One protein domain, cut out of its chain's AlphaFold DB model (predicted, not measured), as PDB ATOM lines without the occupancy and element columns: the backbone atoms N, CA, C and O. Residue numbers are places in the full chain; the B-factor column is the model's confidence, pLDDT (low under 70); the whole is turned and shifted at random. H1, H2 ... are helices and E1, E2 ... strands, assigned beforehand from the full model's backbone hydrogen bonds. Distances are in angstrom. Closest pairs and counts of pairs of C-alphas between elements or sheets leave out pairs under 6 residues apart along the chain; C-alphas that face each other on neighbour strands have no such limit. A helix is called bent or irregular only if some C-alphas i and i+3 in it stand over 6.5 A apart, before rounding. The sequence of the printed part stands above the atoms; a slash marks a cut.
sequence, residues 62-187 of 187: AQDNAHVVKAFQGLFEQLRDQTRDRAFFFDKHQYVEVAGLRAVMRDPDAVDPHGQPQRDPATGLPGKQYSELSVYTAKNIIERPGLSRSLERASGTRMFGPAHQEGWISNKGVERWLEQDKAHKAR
ATOM      1  N   ALA A  62     144.230 128.689 137.239       82.12
ATOM      2  CA  ALA A  62     143.741 129.799 136.417       82.12
ATOM      3  C   ALA A  62     143.159 130.964 137.243       82.12
ATOM      4  O   ALA A  62     142.640 131.922 136.673       82.12
ATOM      5  N   GLN A  63     143.205 130.888 138.577       85.06
ATOM      6  CA  GLN A  63     142.583 131.875 139.459       85.06
ATOM      7  C   GLN A  63     143.585 132.900 139.995       85.06
ATOM      8  O   GLN A  63     144.753 132.607 140.278       85.06
ATOM      9  N   ASP A  64     143.101 134.130 140.161       86.19
ATOM     10  CA  ASP A  64     143.894 135.218 140.716       86.19
ATOM     11  C   ASP A  64     144.185 135.031 142.216       86.19
ATOM     12  O   ASP A  64     143.624 134.171 142.900       86.19
ATOM     13  N   ASN A  65     145.080 135.867 142.739       90.19
ATOM     14  CA  ASN A  65     145.449 135.835 144.151       90.19
ATOM     15  C   ASN A  65     144.249 136.074 145.079       90.19
ATOM     16  O   ASN A  65     144.201 135.507 146.164       90.19
ATOM     17  N   ALA A  66     143.253 136.858 144.663       91.81
ATOM     18  CA  ALA A  66     142.093 137.146 145.497       91.81
ATOM     19  C   ALA A  66     141.232 135.907 145.752       91.81
ATOM     20  O   ALA A  66     140.700 135.753 146.852       91.81
ATOM     21  N   HIS A  67     141.119 135.001 144.779       93.88
ATOM     22  CA  HIS A  67     140.437 133.728 145.000       93.88
ATOM     23  C   HIS A  67     141.205 132.827 145.973       93.88
ATOM     24  O   HIS A  67     140.590 132.265 146.882       93.88
ATOM     25  N   VAL A  68     142.536 132.756 145.846       93.81
ATOM     26  CA  VAL A  68     143.396 132.010 146.785       93.81
ATOM     27  C   VAL A  68     143.237 132.558 148.205       93.81
ATOM     28  O   VAL A  68     143.022 131.798 149.146       93.81
ATOM     29  N   VAL A  69     143.267 133.884 148.373       95.12
ATOM     30  CA  VAL A  69     143.148 134.528 149.690       95.12
ATOM     31  C   VAL A  69     141.753 134.355 150.292       95.12
ATOM     32  O   VAL A  69     141.637 134.158 151.499       95.12
ATOM     33  N   LYS A  70     140.688 134.359 149.483       95.94
ATOM     34  CA  LYS A  70     139.332 134.039 149.966       95.94
ATOM     35  C   LYS A  70     139.209 132.589 150.427       95.94
ATOM     36  O   LYS A  70     138.626 132.341 151.479       95.94
ATOM     37  N   ALA A  71     139.765 131.641 149.672       96.06
ATOM     38  CA  ALA A  71     139.804 130.244 150.098       96.06
ATOM     39  C   ALA A  71     140.594 130.094 151.405       96.06
ATOM     40  O   ALA A  71     140.130 129.453 152.346       96.06
ATOM     41  N   PHE A  72     141.733 130.782 151.508       96.38
ATOM     42  CA  PHE A  72     142.536 130.819 152.722       96.38
ATOM     43  C   PHE A  72     141.788 131.413 153.918       96.38
ATOM     44  O   PHE A  72     141.841 130.850 155.007       96.38
ATOM     45  N   GLN A  73     141.033 132.495 153.717       95.88
ATOM     46  CA  GLN A  73     140.178 133.079 154.750       95.88
ATOM     47  C   GLN A  73     139.146 132.066 155.269       95.88
ATOM     48  O   GLN A  73     138.947 131.966 156.478       95.88
ATOM     49  N   GLY A  74     138.522 131.289 154.378       94.62
ATOM     50  CA  GLY A  74     137.572 130.237 154.759       94.62
ATOM     51  C   GLY A  74     138.214 129.072 155.519       94.62
ATOM     52  O   GLY A  74     137.576 128.472 156.380       94.62
ATOM     53  N   LEU A  75     139.486 128.781 155.242       94.75
ATOM     54  CA  LEU A  75     140.264 127.721 155.891       94.75
ATOM     55  C   LEU A  75     141.029 128.190 157.134       94.75
ATOM     56  O   LEU A  75     141.676 127.381 157.799       94.75
ATOM     57  N   PHE A  76     140.970 129.481 157.464       93.44
ATOM     58  CA  PHE A  76     141.822 130.078 158.489       93.44
ATOM     59  C   PHE A  76     141.657 129.391 159.850       93.44
ATOM     60  O   PHE A  76     142.636 129.068 160.513       93.44
ATOM     61  N   GLU A  77     140.416 129.094 160.238       91.62
ATOM     62  CA  GLU A  77     140.098 128.433 161.509       91.62
ATOM     63  C   GLU A  77     140.683 127.014 161.607       91.62
ATOM     64  O   GLU A  77     141.064 126.583 162.693       91.62
ATOM     65  N   GLN A  78     140.788 126.301 160.481       92.38
ATOM     66  CA  GLN A  78     141.377 124.960 160.413       92.38
ATOM     67  C   GLN A  78     142.910 125.005 160.462       92.38
ATOM     68  O   GLN A  78     143.535 124.091 160.996       92.38
ATOM     69  N   LEU A  79     143.514 126.038 159.869       92.81
ATOM     70  CA  LEU A  79     144.961 126.132 159.661       92.81
ATOM     71  C   LEU A  79     145.689 126.948 160.737       92.81
ATOM     72  O   LEU A  79     146.921 126.965 160.752       92.81
ATOM     73  N   ARG A  80     144.958 127.658 161.603       92.88
ATOM     74  CA  ARG A  80     145.547 128.521 162.633       92.88
ATOM     75  C   ARG A  80     146.336 127.732 163.672       92.88
ATOM     76  O   ARG A  80     145.983 126.615 164.050       92.88
ATOM     77  N   ASP A  81     147.337 128.396 164.226       89.81
ATOM     78  CA  ASP A  81     147.976 127.979 165.462       89.81
ATOM     79  C   ASP A  81     147.154 128.482 166.657       89.81
ATOM     80  O   ASP A  81     147.202 129.657 167.026       89.81
ATOM     81  N   GLN A  82     146.412 127.567 167.288       87.50
ATOM     82  CA  GLN A  82     145.579 127.869 168.457       87.50
ATOM     83  C   GLN A  82     146.385 128.397 169.654       87.50
ATOM     84  O   GLN A  82     145.845 129.124 170.484       87.50
ATOM     85  N   THR A  83     147.680 128.073 169.755       85.38
ATOM     86  CA  THR A  83     148.534 128.547 170.860       85.38
ATOM     87  C   THR A  83     148.859 130.038 170.753       85.38
ATOM     88  O   THR A  83     149.258 130.671 171.733       85.38
ATOM     89  N   ARG A  84     148.673 130.614 169.560       82.50
ATOM     90  CA  ARG A  84     148.946 132.019 169.240       82.50
ATOM     91  C   ARG A  84     147.695 132.888 169.226       82.50
ATOM     92  O   ARG A  84     147.824 134.102 169.053       82.50
ATOM     93  N   ASP A  85     146.519 132.303 169.431       83.12
ATOM     94  CA  ASP A  85     145.264 133.041 169.457       83.12
ATOM     95  C   ASP A  85     145.254 134.048 170.613       83.12
ATOM     96  O   ASP A  85     145.510 133.732 171.777       83.12
ATOM     97  N   ARG A  86     144.946 135.301 170.284       77.56
ATOM     98  CA  ARG A  86     144.791 136.386 171.253       77.56
ATOM     99  C   ARG A  86     143.392 136.957 171.122       77.56
ATOM    100  O   ARG A  86     142.971 137.332 170.033       77.56
ATOM    101  N   ALA A  87     142.686 137.062 172.238       75.00
ATOM    102  CA  ALA A  87     141.437 137.804 172.315       75.00
ATOM    103  C   ALA A  87     141.704 139.114 173.061       75.00
ATOM    104  O   ALA A  87     142.113 139.089 174.222       75.00
ATOM    105  N   PHE A  88     141.496 140.257 172.410       62.19
ATOM    106  CA  PHE A  88     141.616 141.567 173.049       62.19
ATOM    107  C   PHE A  88     140.331 142.353 172.825       62.19
ATOM    108  O   PHE A  88     139.998 142.638 171.682       62.19
ATOM    109  N   PHE A  89     139.611 142.683 173.905       56.12
ATOM    110  CA  PHE A  89     138.405 143.528 173.876       56.12
ATOM    111  C   PHE A  89     137.490 143.240 172.665       56.12
ATOM    112  O   PHE A  89     137.209 144.127 171.867       56.12
ATOM    113  N   PHE A  90     137.054 141.981 172.527       65.31
ATOM    114  CA  PHE A  90     136.176 141.453 171.463       65.31
ATOM    115  C   PHE A  90     136.799 141.208 170.079       65.31
ATOM    116  O   PHE A  90     136.185 140.504 169.276       65.31
ATOM    117  N   ASP A  91     138.025 141.658 169.813       70.69
ATOM    118  CA  ASP A  91     138.758 141.274 168.605       70.69
ATOM    119  C   ASP A  91     139.486 139.936 168.815       70.69
ATOM    120  O   ASP A  91     140.275 139.772 169.751       70.69
ATOM    121  N   LYS A  92     139.234 138.976 167.915       82.25
ATOM    122  CA  LYS A  92     140.010 137.735 167.802       82.25
ATOM    123  C   LYS A  92     141.171 137.958 166.838       82.25
ATOM    124  O   LYS A  92     140.953 138.145 165.638       82.25
ATOM    125  N   HIS A  93     142.391 137.896 167.352       85.94
ATOM    126  CA  HIS A  93     143.623 137.872 166.571       85.94
ATOM    127  C   HIS A  93     144.126 136.443 166.504       85.94
ATOM    128  O   HIS A  93     144.571 135.885 167.504       85.94
ATOM    129  N   GLN A  94     144.037 135.875 165.314       89.75
ATOM    130  CA  GLN A  94     144.426 134.502 165.035       89.75
ATOM    131  C   GLN A  94     145.566 134.524 164.030       89.75
ATOM    132  O   GLN A  94     145.638 135.434 163.193       89.75
ATOM    133  N   TYR A  95     146.438 133.526 164.103       90.88
ATOM    134  CA  TYR A  95     147.651 133.487 163.297       90.88
ATOM    135  C   TYR A  95     147.848 132.112 162.668       90.88
ATOM    136  O   TYR A  95     147.589 131.086 163.290       90.88
ATOM    137  N   VAL A  96     148.337 132.111 161.435       94.00
ATOM    138  CA  VAL A  96     148.795 130.930 160.707       94.00
ATOM    139  C   VAL A  96     150.283 131.109 160.444       94.00
ATOM    140  O   VAL A  96     150.710 132.165 159.972       94.00
ATOM    141  N   GLU A  97     151.078 130.089 160.748       93.56
ATOM    142  CA  GLU A  97     152.505 130.093 160.442       93.56
ATOM    143  C   GLU A  97     152.742 129.697 158.978       93.56
ATOM    144  O   GLU A  97     152.196 128.708 158.483       93.56
ATOM    145  N   VAL A  98     153.623 130.419 158.285       91.75
ATOM    146  CA  VAL A  98     154.044 130.090 156.912       91.75
ATOM    147  C   VAL A  98     154.742 128.727 156.867       91.75
ATOM    148  O   VAL A  98     154.570 127.970 155.912       91.75
ATOM    149  N   ALA A  99     155.488 128.359 157.914       91.75
ATOM    150  CA  ALA A  99     156.047 127.014 158.047       91.75
ATOM    151  C   ALA A  99     154.951 125.939 158.180       91.75
ATOM    152  O   ALA A  99     155.060 124.883 157.555       91.75
ATOM    153  N   GLY A 100     153.862 126.237 158.897       93.06
ATOM    154  CA  GLY A 100     152.666 125.395 158.951       93.06
ATOM    155  C   GLY A 100     152.034 125.192 157.572       93.06
ATOM    156  O   GLY A 100     151.756 124.062 157.183       93.06
ATOM    157  N   LEU A 101     151.916 126.253 156.766       94.19
ATOM    158  CA  LEU A 101     151.446 126.136 155.377       94.19
ATOM    159  C   LEU A 101     152.370 125.269 154.513       94.19
ATOM    160  O   LEU A 101     151.888 124.463 153.718       94.19
ATOM    161  N   ARG A 102     153.694 125.360 154.696       94.00
ATOM    162  CA  ARG A 102     154.644 124.458 154.018       94.00
ATOM    163  C   ARG A 102     154.448 122.998 154.422       94.00
ATOM    164  O   ARG A 102     154.676 122.126 153.590       94.00
ATOM    165  N   ALA A 103     154.054 122.725 155.665       93.75
ATOM    166  CA  ALA A 103     153.730 121.372 156.106       93.75
ATOM    167  C   ALA A 103     152.428 120.874 155.462       93.75
ATOM    168  O   ALA A 103     152.411 119.771 154.927       93.75
ATOM    169  N   VAL A 104     151.384 121.708 155.419       94.19
ATOM    170  CA  VAL A 104     150.100 121.394 154.761       94.19
ATOM    171  C   VAL A 104     150.295 121.105 153.270       94.19
ATOM    172  O   VAL A 104     149.762 120.128 152.757       94.19
ATOM    173  N   MET A 105     151.111 121.906 152.577       93.25
ATOM    174  CA  MET A 105     151.416 121.731 151.150       93.25
ATOM    175  C   MET A 105     152.077 120.379 150.829       93.25
ATOM    176  O   MET A 105     151.968 119.902 149.704       93.25
ATOM    177  N   ARG A 106     152.759 119.748 151.796       92.75
ATOM    178  CA  ARG A 106     153.353 118.411 151.617       92.75
ATOM    179  C   ARG A 106     152.317 117.286 151.624       92.75
ATOM    180  O   ARG A 106     152.714 116.141 151.446       92.75
ATOM    181  N   ASP A 107     151.042 117.615 151.832       91.50
ATOM    182  CA  ASP A 107     149.923 116.676 151.866       91.50
ATOM    183  C   ASP A 107     150.171 115.479 152.809       91.50
ATOM    184  O   ASP A 107     150.211 114.321 152.370       91.50
ATOM    185  N   PRO A 108     150.418 115.751 154.109       91.69
ATOM    186  CA  PRO A 108     150.711 114.706 155.071       91.69
ATOM    187  C   PRO A 108     149.513 113.773 155.253       91.69
ATOM    188  O   PRO A 108     148.348 114.189 155.256       91.69
ATOM    189  N   ASP A 109     149.818 112.497 155.451       91.44
ATOM    190  CA  ASP A 109     148.811 111.502 155.790       91.44
ATOM    191  C   ASP A 109     148.282 111.756 157.212       91.44
ATOM    192  O   ASP A 109     149.015 112.176 158.112       91.44
ATOM    193  N   ALA A 110     146.992 111.499 157.420       88.81
ATOM    194  CA  ALA A 110     146.384 111.500 158.739       88.81
ATOM    195  C   ALA A 110     147.041 110.408 159.581       88.81
ATOM    196  O   ALA A 110     147.188 109.274 159.127       88.81
ATOM    197  N   VAL A 111     147.420 110.740 160.811       89.19
ATOM    198  CA  VAL A 111     148.025 109.791 161.747       89.19
ATOM    199  C   VAL A 111     147.089 109.507 162.912       89.19
ATOM    200  O   VAL A 111     146.320 110.369 163.339       89.19
ATOM    201  N   ASP A 112     147.154 108.287 163.427       86.56
ATOM    202  CA  ASP A 112     146.483 107.890 164.657       86.56
ATOM    203  C   ASP A 112     147.217 108.441 165.907       86.56
ATOM    204  O   ASP A 112     148.295 109.040 165.791       86.56
ATOM    205  N   PRO A 113     146.684 108.247 167.129       86.44
ATOM    206  CA  PRO A 113     147.350 108.678 168.363       86.44
ATOM    207  C   PRO A 113     148.737 108.053 168.609       86.44
ATOM    208  O   PRO A 113     149.465 108.519 169.485       86.44
ATOM    209  N   HIS A 114     149.106 107.006 167.868       86.62
ATOM    210  CA  HIS A 114     150.408 106.338 167.921       86.62
ATOM    211  C   HIS A 114     151.351 106.787 166.791       86.62
ATOM    212  O   HIS A 114     152.460 106.259 166.669       86.62
ATOM    213  N   GLY A 115     150.937 107.766 165.977       82.38
ATOM    214  CA  GLY A 115     151.714 108.306 164.867       82.38
ATOM    215  C   GLY A 115     151.724 107.423 163.617       82.38
ATOM    216  O   GLY A 115     152.544 107.654 162.730       82.38
ATOM    217  N   GLN A 116     150.859 106.407 163.532       85.94
ATOM    218  CA  GLN A 116     150.757 105.538 162.359       85.94
ATOM    219  C   GLN A 116     149.750 106.100 161.350       85.94
ATOM    220  O   GLN A 116     148.704 106.597 161.771       85.94
ATOM    221  N   PRO A 117     150.005 106.004 160.030       85.31
ATOM    222  CA  PRO A 117     149.056 106.462 159.021       85.31
ATOM    223  C   PRO A 117     147.697 105.777 159.181       85.31
ATOM    224  O   PRO A 117     147.583 104.550 159.081       85.31
ATOM    225  N   GLN A 118     146.661 106.575 159.415       87.19
ATOM    226  CA  GLN A 118     145.289 106.111 159.487       87.19
ATOM    227  C   GLN A 118     144.858 105.688 158.085       87.19
ATOM    228  O   GLN A 118     144.853 106.490 157.155       87.19
ATOM    229  N   ARG A 119     144.520 104.410 157.921       85.25
ATOM    230  CA  ARG A 119     144.075 103.878 156.633       85.25
ATOM    231  C   ARG A 119     142.566 103.961 156.515       85.25
ATOM    232  O   ARG A 119     141.849 103.629 157.458       85.25
ATOM    233  N   ASP A 120     142.104 104.355 155.341       79.81
ATOM    234  CA  ASP A 120     140.697 104.274 154.986       79.81
ATOM    235  C   ASP A 120     140.283 102.789 154.910       79.81
ATOM    236  O   ASP A 120     140.877 102.028 154.141       79.81
ATOM    237  N   PRO A 121     139.288 102.343 155.696       79.44
ATOM    238  CA  PRO A 121     138.848 100.951 155.702       79.44
ATOM    239  C   PRO A 121     138.237 100.486 154.370       79.44
ATOM    240  O   PRO A 121     138.199  99.281 154.125       79.44
ATOM    241  N   ALA A 122     137.773 101.398 153.509       82.44
ATOM    242  CA  ALA A 122     137.192 101.061 152.210       82.44
ATOM    243  C   ALA A 122     138.249 100.881 151.107       82.44
ATOM    244  O   ALA A 122     138.094 100.017 150.244       82.44
ATOM    245  N   THR A 123     139.320 101.680 151.123       85.12
ATOM    246  CA  THR A 123     140.342 101.694 150.054       85.12
ATOM    247  C   THR A 123     141.684 101.094 150.478       85.12
ATOM    248  O   THR A 123     142.489 100.714 149.628       85.12
ATOM    249  N   GLY A 124     141.949 100.999 151.783       82.00
ATOM    250  CA  GLY A 124     143.227 100.565 152.350       82.00
ATOM    251  C   GLY A 124     144.367 101.580 152.198       82.00
ATOM    252  O   GLY A 124     145.482 101.302 152.654       82.00
ATOM    253  N   LEU A 125     144.108 102.736 151.577       86.12
ATOM    254  CA  LEU A 125     145.074 103.817 151.386       86.12
ATOM    255  C   LEU A 125     145.180 104.692 152.648       86.12
ATOM    256  O   LEU A 125     144.215 104.771 153.412       86.12
ATOM    257  N   PRO A 126     146.327 105.356 152.891       84.62
ATOM    258  CA  PRO A 126     146.426 106.376 153.931       84.62
ATOM    259  C   PRO A 126     145.410 107.495 153.683       84.62
ATOM    260  O   PRO A 126     145.357 108.065 152.592       84.62
ATOM    261  N   GLY A 127     144.599 107.804 154.692       86.12
ATOM    262  CA  GLY A 127     143.763 108.997 154.689       86.12
ATOM    263  C   GLY A 127     144.638 110.245 154.761       86.12
ATOM    264  O   GLY A 127     145.722 110.212 155.339       86.12
ATOM    265  N   LYS A 128     144.181 111.355 154.183       89.62
ATOM    266  CA  LYS A 128     144.901 112.634 154.222       89.62
ATOM    267  C   LYS A 128     144.522 113.449 155.448       89.62
ATOM    268  O   LYS A 128     143.361 113.465 155.850       89.62
ATOM    269  N   GLN A 129     145.504 114.128 156.046       90.31
ATOM    270  CA  GLN A 129     145.276 114.981 157.218       90.31
ATOM    271  C   GLN A 129     144.472 116.236 156.857       90.31
ATOM    272  O   GLN A 129     143.708 116.756 157.672       90.31
ATOM    273  N   TYR A 130     144.654 116.728 155.633       92.38
ATOM    274  CA  TYR A 130     144.036 117.945 155.138       92.38
ATOM    275  C   TYR A 130     143.195 117.655 153.899       92.38
ATOM    276  O   TYR A 130     143.420 116.686 153.180       92.38
ATOM    277  N   SER A 131     142.209 118.517 153.647       92.50
ATOM    278  CA  SER A 131     141.450 118.454 152.400       92.50
ATOM    279  C   SER A 131     142.327 118.878 151.221       92.50
ATOM    280  O   SER A 131     143.225 119.708 151.392       92.50
ATOM    281  N   GLU A 132     142.019 118.402 150.013       93.00
ATOM    282  CA  GLU A 132     142.710 118.846 148.792       93.00
ATOM    283  C   GLU A 132     142.679 120.374 148.647       93.00
ATOM    284  O   GLU A 132     143.687 120.994 148.315       93.00
ATOM    285  N   LEU A 133     141.545 121.007 148.977       94.19
ATOM    286  CA  LEU A 133     141.413 122.463 148.957       94.19
ATOM    287  C   LEU A 133     142.434 123.133 149.886       94.19
ATOM    288  O   LEU A 133     143.037 124.134 149.504       94.19
ATOM    289  N   SER A 134     142.653 122.587 151.085       94.44
ATOM    290  CA  SER A 134     143.645 123.097 152.038       94.44
ATOM    291  C   SER A 134     145.067 122.972 151.496       94.44
ATOM    292  O   SER A 134     145.831 123.935 151.575       94.44
ATOM    293  N   VAL A 135     145.396 121.823 150.896       95.31
ATOM    294  CA  VAL A 135     146.705 121.560 150.281       95.31
ATOM    295  C   VAL A 135     146.963 122.530 149.129       95.31
ATOM    296  O   VAL A 135     147.986 123.214 149.130       95.31
ATOM    297  N   TYR A 136     146.026 122.666 148.188       94.81
ATOM    298  CA  TYR A 136     146.182 123.563 147.039       94.81
ATOM    299  C   TYR A 136     146.162 125.043 147.423       94.81
ATOM    300  O   TYR A 136     146.885 125.839 146.820       94.81
ATOM    301  N   THR A 137     145.396 125.424 148.448       95.50
ATOM    302  CA  THR A 137     145.425 126.795 148.979       95.50
ATOM    303  C   THR A 137     146.796 127.103 149.578       95.50
ATOM    304  O   THR A 137     147.401 128.117 149.236       95.50
ATOM    305  N   ALA A 138     147.327 126.211 150.424       94.62
ATOM    306  CA  ALA A 138     148.657 126.367 151.006       94.62
ATOM    307  C   ALA A 138     149.743 126.396 149.922       94.62
ATOM    308  O   ALA A 138     150.601 127.278 149.937       94.62
ATOM    309  N   LYS A 139     149.653 125.495 148.937       93.19
ATOM    310  CA  LYS A 139     150.537 125.454 147.769       93.19
ATOM    311  C   LYS A 139     150.568 126.793 147.038       93.19
ATOM    312  O   LYS A 139     151.636 127.364 146.866       93.19
ATOM    313  N   ASN A 140     149.405 127.346 146.699       91.94
ATOM    314  CA  ASN A 140     149.326 128.615 145.975       91.94
ATOM    315  C   ASN A 140     149.759 129.828 146.800       91.94
ATOM    316  O   ASN A 140     150.185 130.816 146.215       91.94
ATOM    317  N   ILE A 141     149.682 129.784 148.131       92.06
ATOM    318  CA  ILE A 141     150.272 130.839 148.968       92.06
ATOM    319  C   ILE A 141     151.801 130.749 148.932       92.06
ATOM    320  O   ILE A 141     152.460 131.768 148.758       92.06
ATOM    321  N   ILE A 142     152.368 129.545 149.073       90.19
ATOM    322  CA  ILE A 142     153.822 129.337 149.148       90.19
ATOM    323  C   ILE A 142     154.513 129.513 147.788       90.19
ATOM    324  O   ILE A 142     155.582 130.116 147.716       90.19
ATOM    325  N   GLU A 143     153.910 129.006 146.715       87.06
ATOM    326  CA  GLU A 143     154.469 129.037 145.355       87.06
ATOM    327  C   GLU A 143     154.253 130.379 144.639       87.06
ATOM    328  O   GLU A 143     154.780 130.574 143.546       87.06
ATOM    329  N   ARG A 144     153.517 131.320 145.249       86.88
ATOM    330  CA  ARG A 144     153.343 132.702 144.772       86.88
ATOM    331  C   ARG A 144     154.071 133.662 145.726       86.88
ATOM    332  O   ARG A 144     153.493 134.111 146.721       86.88
ATOM    333  N   PRO A 145     155.365 133.958 145.491       80.06
ATOM    334  CA  PRO A 145     156.182 134.697 146.453       80.06
ATOM    335  C   PRO A 145     155.693 136.127 146.705       80.06
ATOM    336  O   PRO A 145     155.854 136.635 147.818       80.06
ATOM    337  N   GLY A 146     155.108 136.782 145.695       83.62
ATOM    338  CA  GLY A 146     154.505 138.107 145.830       83.62
ATOM    339  C   GLY A 146     153.304 138.057 146.768       83.62
ATOM    340  O   GLY A 146     153.224 138.842 147.721       83.62
ATOM    341  N   LEU A 147     152.442 137.053 146.585       88.19
ATOM    342  CA  LEU A 147     151.294 136.805 147.449       88.19
ATOM    343  C   LEU A 147     151.712 136.561 148.903       88.19
ATOM    344  O   LEU A 147     151.267 137.303 149.780       88.19
ATOM    345  N   SER A 148     152.599 135.594 149.170       88.38
ATOM    346  CA  SER A 148     153.042 135.278 150.545       88.38
ATOM    347  C   SER A 148     153.587 136.517 151.257       88.38
ATOM    348  O   SER A 148     153.135 136.867 152.350       88.38
ATOM    349  N   ARG A 149     154.503 137.252 150.607       84.31
ATOM    350  CA  ARG A 149     155.107 138.462 151.192       84.31
ATOM    351  C   ARG A 149     154.076 139.557 151.444       84.31
ATOM    352  O   ARG A 149     154.151 140.262 152.452       84.31
ATOM    353  N   SER A 150     153.122 139.723 150.528       86.69
ATOM    354  CA  SER A 150     152.067 140.725 150.675       86.69
ATOM    355  C   SER A 150     151.131 140.408 151.849       86.69
ATOM    356  O   SER A 150     150.766 141.326 152.583       86.69
ATOM    357  N   LEU A 151     150.820 139.128 152.097       89.75
ATOM    358  CA  LEU A 151     150.022 138.678 153.246       89.75
ATOM    359  C   LEU A 151     150.757 138.865 154.582       89.75
ATOM    360  O   LEU A 151     150.171 139.360 155.551       89.75
ATOM    361  N   GLU A 152     152.050 138.539 154.640       87.75
ATOM    362  CA  GLU A 152     152.886 138.783 155.825       87.75
ATOM    363  C   GLU A 152     152.971 140.287 156.152       87.75
ATOM    364  O   GLU A 152     152.801 140.703 157.305       87.75
ATOM    365  N   ARG A 153     153.130 141.148 155.135       83.88
ATOM    366  CA  ARG A 153     153.126 142.612 155.317       83.88
ATOM    367  C   ARG A 153     151.765 143.145 155.757       83.88
ATOM    368  O   ARG A 153     151.693 143.990 156.659       83.88
ATOM    369  N   ALA A 154     150.685 142.667 155.141       86.00
ATOM    370  CA  ALA A 154     149.328 143.043 155.528       86.00
ATOM    371  C   ALA A 154     149.053 142.682 156.997       86.00
ATOM    372  O   ALA A 154     148.325 143.401 157.682       86.00
ATOM    373  N   SER A 155     149.711 141.637 157.507       82.94
ATOM    374  CA  SER A 155     149.620 141.190 158.901       82.94
ATOM    375  C   SER A 155     150.402 142.058 159.896       82.94
ATOM    376  O   SER A 155     150.015 142.120 161.060       82.94
ATOM    377  N   GLY A 156     151.465 142.750 159.466       68.06
ATOM    378  CA  GLY A 156     152.328 143.575 160.331       68.06
ATOM    379  C   GLY A 156     151.982 145.068 160.405       68.06
ATOM    380  O   GLY A 156     152.528 145.796 161.231       68.06
ATOM    381  N   THR A 157     151.088 145.563 159.552       57.69
ATOM    382  CA  THR A 157     150.788 146.999 159.428       57.69
ATOM    383  C   THR A 157     149.770 147.458 160.482       57.69
ATOM    384  O   THR A 157     148.568 147.516 160.230       57.69
ATOM    385  N   ARG A 158     150.212 147.790 161.699       57.59
ATOM    386  CA  ARG A 158     149.384 148.539 162.669       57.59
ATOM    387  C   ARG A 158     150.252 149.550 163.422       57.59
ATOM    388  O   ARG A 158     151.300 149.184 163.933       57.59
ATOM    389  N   MET A 159     149.793 150.805 163.518       49.31
ATOM    390  CA  MET A 159     150.429 151.833 164.367       49.31
ATOM    391  C   MET A 159     150.311 151.509 165.866       49.31
ATOM    392  O   MET A 159     151.146 151.935 166.652       49.31
ATOM    393  N   PHE A 160     149.305 150.719 166.256       49.53
ATOM    394  CA  PHE A 160     149.131 150.194 167.610       49.53
ATOM    395  C   PHE A 160     148.754 148.710 167.523       49.53
ATOM    396  O   PHE A 160     147.656 148.360 167.086       49.53
ATOM    397  N   GLY A 161     149.691 147.828 167.869       52.97
ATOM    398  CA  GLY A 161     149.546 146.374 167.793       52.97
ATOM    399  C   GLY A 161     150.886 145.666 168.022       52.97
ATOM    400  O   GLY A 161     151.921 146.332 168.052       52.97
ATOM    401  N   PRO A 162     150.891 144.336 168.225       55.09
ATOM    402  CA  PRO A 162     152.134 143.579 168.343       55.09
ATOM    403  C   PRO A 162     152.997 143.751 167.084       55.09
ATOM    404  O   PRO A 162     152.468 143.864 165.979       55.09
ATOM    405  N   ALA A 163     154.320 143.790 167.275       59.44
ATOM    406  CA  ALA A 163     155.291 143.946 166.195       59.44
ATOM    407  C   ALA A 163     155.086 142.894 165.094       59.44
ATOM    408  O   ALA A 163     154.677 141.766 165.383       59.44
ATOM    409  N   HIS A 164     155.391 143.269 163.848       64.81
ATOM    410  CA  HIS A 164     155.406 142.355 162.708       64.81
ATOM    411  C   HIS A 164     156.197 141.087 163.061       64.81
ATOM    412  O   HIS A 164     157.359 141.169 163.456       64.81
ATOM    413  N   GLN A 165     155.542 139.933 162.949       69.94
ATOM    414  CA  GLN A 165     156.179 138.634 163.117       69.94
ATOM    415  C   GLN A 165     156.392 138.048 161.728       69.94
ATOM    416  O   GLN A 165     155.433 137.651 161.067       69.94
ATOM    417  N   GLU A 166     157.644 138.048 161.282       78.81
ATOM    418  CA  GLU A 166     158.045 137.415 160.028       78.81
ATOM    419  C   GLU A 166     157.636 135.933 160.035       78.81
ATOM    420  O   GLU A 166     157.749 135.260 161.066       78.81
ATOM    421  N   GLY A 167     157.114 135.435 158.911       87.12
ATOM    422  CA  GLY A 167     156.629 134.058 158.809       87.12
ATOM    423  C   GLY A 167     155.250 133.801 159.428       87.12
ATOM    424  O   GLY A 167     154.853 132.639 159.532       87.12
ATOM    425  N   TRP A 168     154.497 134.843 159.801       90.12
ATOM    426  CA  TRP A 168     153.132 134.717 160.324       90.12
ATOM    427  C   TRP A 168     152.123 135.534 159.520       90.12
ATOM    428  O   TRP A 168     152.342 136.704 159.200       90.12
ATOM    429  N   ILE A 169     150.966 134.927 159.261       92.25
ATOM    430  CA  ILE A 169     149.829 135.562 158.595       92.25
ATOM    431  C   ILE A 169     148.679 135.664 159.596       92.25
ATOM    432  O   ILE A 169     148.279 134.664 160.186       92.25
ATOM    433  N   SER A 170     148.140 136.867 159.802       91.19
ATOM    434  CA  SER A 170     147.016 137.096 160.714       91.19
ATOM    435  C   SER A 170     145.683 137.161 159.977       91.19
ATOM    436  O   SER A 170     145.613 137.641 158.843       91.19
ATOM    437  N   ASN A 171     144.599 136.756 160.641       91.75
ATOM    438  CA  ASN A 171     143.242 136.853 160.088       91.75
ATOM    439  C   ASN A 171     142.886 138.300 159.691       91.75
ATOM    440  O   ASN A 171     142.324 138.546 158.627       91.75
ATOM    441  N   LYS A 172     143.299 139.278 160.506       89.31
ATOM    442  CA  LYS A 172     143.137 140.710 160.216       89.31
ATOM    443  C   LYS A 172     143.996 141.192 159.046       89.31
ATOM    444  O   LYS A 172     143.570 142.077 158.308       89.31
ATOM    445  N   GLY A 173     145.180 140.613 158.857       89.69
ATOM    446  CA  GLY A 173     146.011 140.861 157.681       89.69
ATOM    447  C   GLY A 173     145.349 140.365 156.397       89.69
ATOM    448  O   GLY A 173     145.335 141.086 155.404       89.69
ATOM    449  N   VAL A 174     144.735 139.180 156.440       93.12
ATOM    450  CA  VAL A 174     143.972 138.603 155.321       93.12
ATOM    451  C   VAL A 174     142.779 139.485 154.939       93.12
ATOM    452  O   VAL A 174     142.626 139.823 153.767       93.12
ATOM    453  N   GLU A 175     141.970 139.907 155.918       92.56
ATOM    454  CA  GLU A 175     140.841 140.829 155.702       92.56
ATOM    455  C   GLU A 175     141.304 142.122 155.012       92.56
ATOM    456  O   GLU A 175     140.782 142.502 153.963       92.56
ATOM    457  N   ARG A 176     142.353 142.754 155.550       90.38
ATOM    458  CA  ARG A 176     142.919 143.990 155.001       90.38
ATOM    459  C   ARG A 176     143.461 143.815 153.588       90.38
ATOM    460  O   ARG A 176     143.277 144.696 152.755       90.38
ATOM    461  N   TRP A 177     144.147 142.707 153.321       92.31
ATOM    462  CA  TRP A 177     144.677 142.420 151.992       92.31
ATOM    463  C   TRP A 177     143.544 142.355 150.959       92.31
ATOM    464  O   TRP A 177     143.643 142.963 149.896       92.31
ATOM    465  N   LEU A 178     142.429 141.692 151.296       93.31
ATOM    466  CA  LEU A 178     141.253 141.603 150.423       93.31
ATOM    467  C   LEU A 178     140.595 142.969 150.191       93.31
ATOM    468  O   LEU A 178     140.167 143.266 149.073       93.31
ATOM    469  N   GLU A 179     140.519 143.808 151.226       90.75
ATOM    470  CA  GLU A 179     140.030 145.187 151.102       90.75
ATOM    471  C   GLU A 179     140.920 146.025 150.175       90.75
ATOM    472  O   GLU A 179     140.407 146.742 149.312       90.75
ATOM    473  N   GLN A 180     142.244 145.904 150.314       88.69
ATOM    474  CA  GLN A 180     143.220 146.599 149.473       88.69
ATOM    475  C   GLN A 180     143.149 146.135 148.015       88.69
ATOM    476  O   GLN A 180     143.050 146.981 147.128       88.69
ATOM    477  N   ASP A 181     143.127 144.825 147.750       87.94
ATOM    478  CA  ASP A 181     142.981 144.279 146.391       87.94
ATOM    479  C   ASP A 181     141.697 144.788 145.718       87.94
ATOM    480  O   ASP A 181     141.722 145.255 144.575       87.94
ATOM    481  N   LYS A 182     140.580 144.799 146.456       88.69
ATOM    482  CA  LYS A 182     139.308 145.340 145.964       88.69
ATOM    483  C   LYS A 182     139.400 146.835 145.650       88.69
ATOM    484  O   LYS A 182     138.873 147.269 144.627       88.69
ATOM    485  N   ALA A 183     140.052 147.621 146.508       85.62
ATOM    486  CA  ALA A 183     140.231 149.055 146.297       85.62
ATOM    487  C   ALA A 183     141.147 149.359 145.100       85.62
ATOM    488  O   ALA A 183     140.869 150.293 144.352       85.62
ATOM    489  N   HIS A 184     142.205 148.569 144.896       81.56
ATOM    490  CA  HIS A 184     143.107 148.707 143.753       81.56
ATOM    491  C   HIS A 184     142.423 148.370 142.428       81.56
ATOM    492  O   HIS A 184     142.608 149.097 141.462       81.56
ATOM    493  N   LYS A 185     141.595 147.320 142.389       78.56
ATOM    494  CA  LYS A 185     140.832 146.936 141.186       78.56
ATOM    495  C   LYS A 185     139.694 147.901 140.832       78.56
ATOM    496  O   LYS A 185     139.170 147.828 139.727       78.56
ATOM    497  N   ALA A 186     139.271 148.747 141.772       76.81
ATOM    498  CA  ALA A 186     138.213 149.736 141.565       76.81
ATOM    499  C   ALA A 186     138.728 151.103 141.069       76.81
ATOM    500  O   ALA A 186     137.908 151.976 140.789       76.81
ATOM    501  N   ARG A 187     140.051 151.300 141.015       64.19
ATOM    502  CA  ARG A 187     140.711 152.492 140.465       64.19
ATOM    503  C   ARG A 187     141.059 152.276 139.000       64.19
ATOM    504  O   ARG A 187     140.967 153.274 138.256       64.19
TER     505      ARG A 187
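What this domain is: This is residues 62 to 187 of the 187 residues of the protein "Type III secretion effector protein" of Pseudomonas sp. KBW05 (UniProt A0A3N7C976). Two helices, H1 and H5, run side by side in opposite directions; H3 packs steeply across H1, H4 steeply across H5, and H2 folds back along H3, while the short two-strand ribbon E3 and E4 lies close to H1 and H4. The small hairpin E1 and E2 lies far from the middle, and the loop of residues 106 to 131 reaches far from the helices. The 126 printed residues include five named helices and four named strands, in the order H1 E1 E2 E3 H2 H3 H4 E4 H5; both two-strand sheets are antiparallel, and the class is mostly helix. The whole is only just compact, close to loose, with a radius of gyration of the C-alphas of 16.3 A and spans of 52 by 37 by 23 A.

How they stand to each other: Start at H1, residues 65 to 79, and go on to H5, residues 171 to 185: they touch at a shallow tilt of 12 degrees, opposite ways, with Ala 66 and Leu 178 the closest C-alphas at 6.7 A. Strands E1, residues 86 to 88, and E2, residues 91 to 93, form a hairpin, with N 86 and O 93 within hydrogen-bond range at 2.9 A. E2 runs on into E3, residues 95 to 97, at 7 degrees. E3 is the antiparallel neighbour of E4, residues 168 to 170, with N 96 and O 169 at 2.8 A. H2, residues 98 to 105, and H3, residues 132 to 142, form a helical hairpin at a steep tilt of 42 degrees; their closest C-alphas, Met 105 and Val 135, are 4.8 A apart. H3 touches H1 at a steep tilt of 62 degrees, closest at C-alphas 68 and 137, 6.0 A. H4, residues 145 to 156, touches H5 at a steep tilt of 62 degrees, H5 with residues 171 to 177 alone; C-alphas 155 and 173 are closest at 3.8 A. Every O i to N i+4 pair is within hydrogen-bond range in H2, H3, H4 and H5, against 9 of 11 in H1.

Where its parts are: Find C-alpha 65 at (145.449, 135.835, 144.151); from there H1 runs 18.3 A to C-alpha 79, and it is irregular, with C-alphas 74 and 77 being 7.4 A apart. H3 measures 15.3 A and H4 16.9 A. H5 runs 21.6 A and ends at C-alpha 185, (140.832, 146.936, 141.186).

The domain as a whole: Look at His 114 and Arg 187 for the two C-alphas farthest apart, 54.6 A. The printed part has no cut. The links H2 to H3 and H4 to E4 are long. Confidence is under 70 at residues 88 to 90, 156 to 165 and 187.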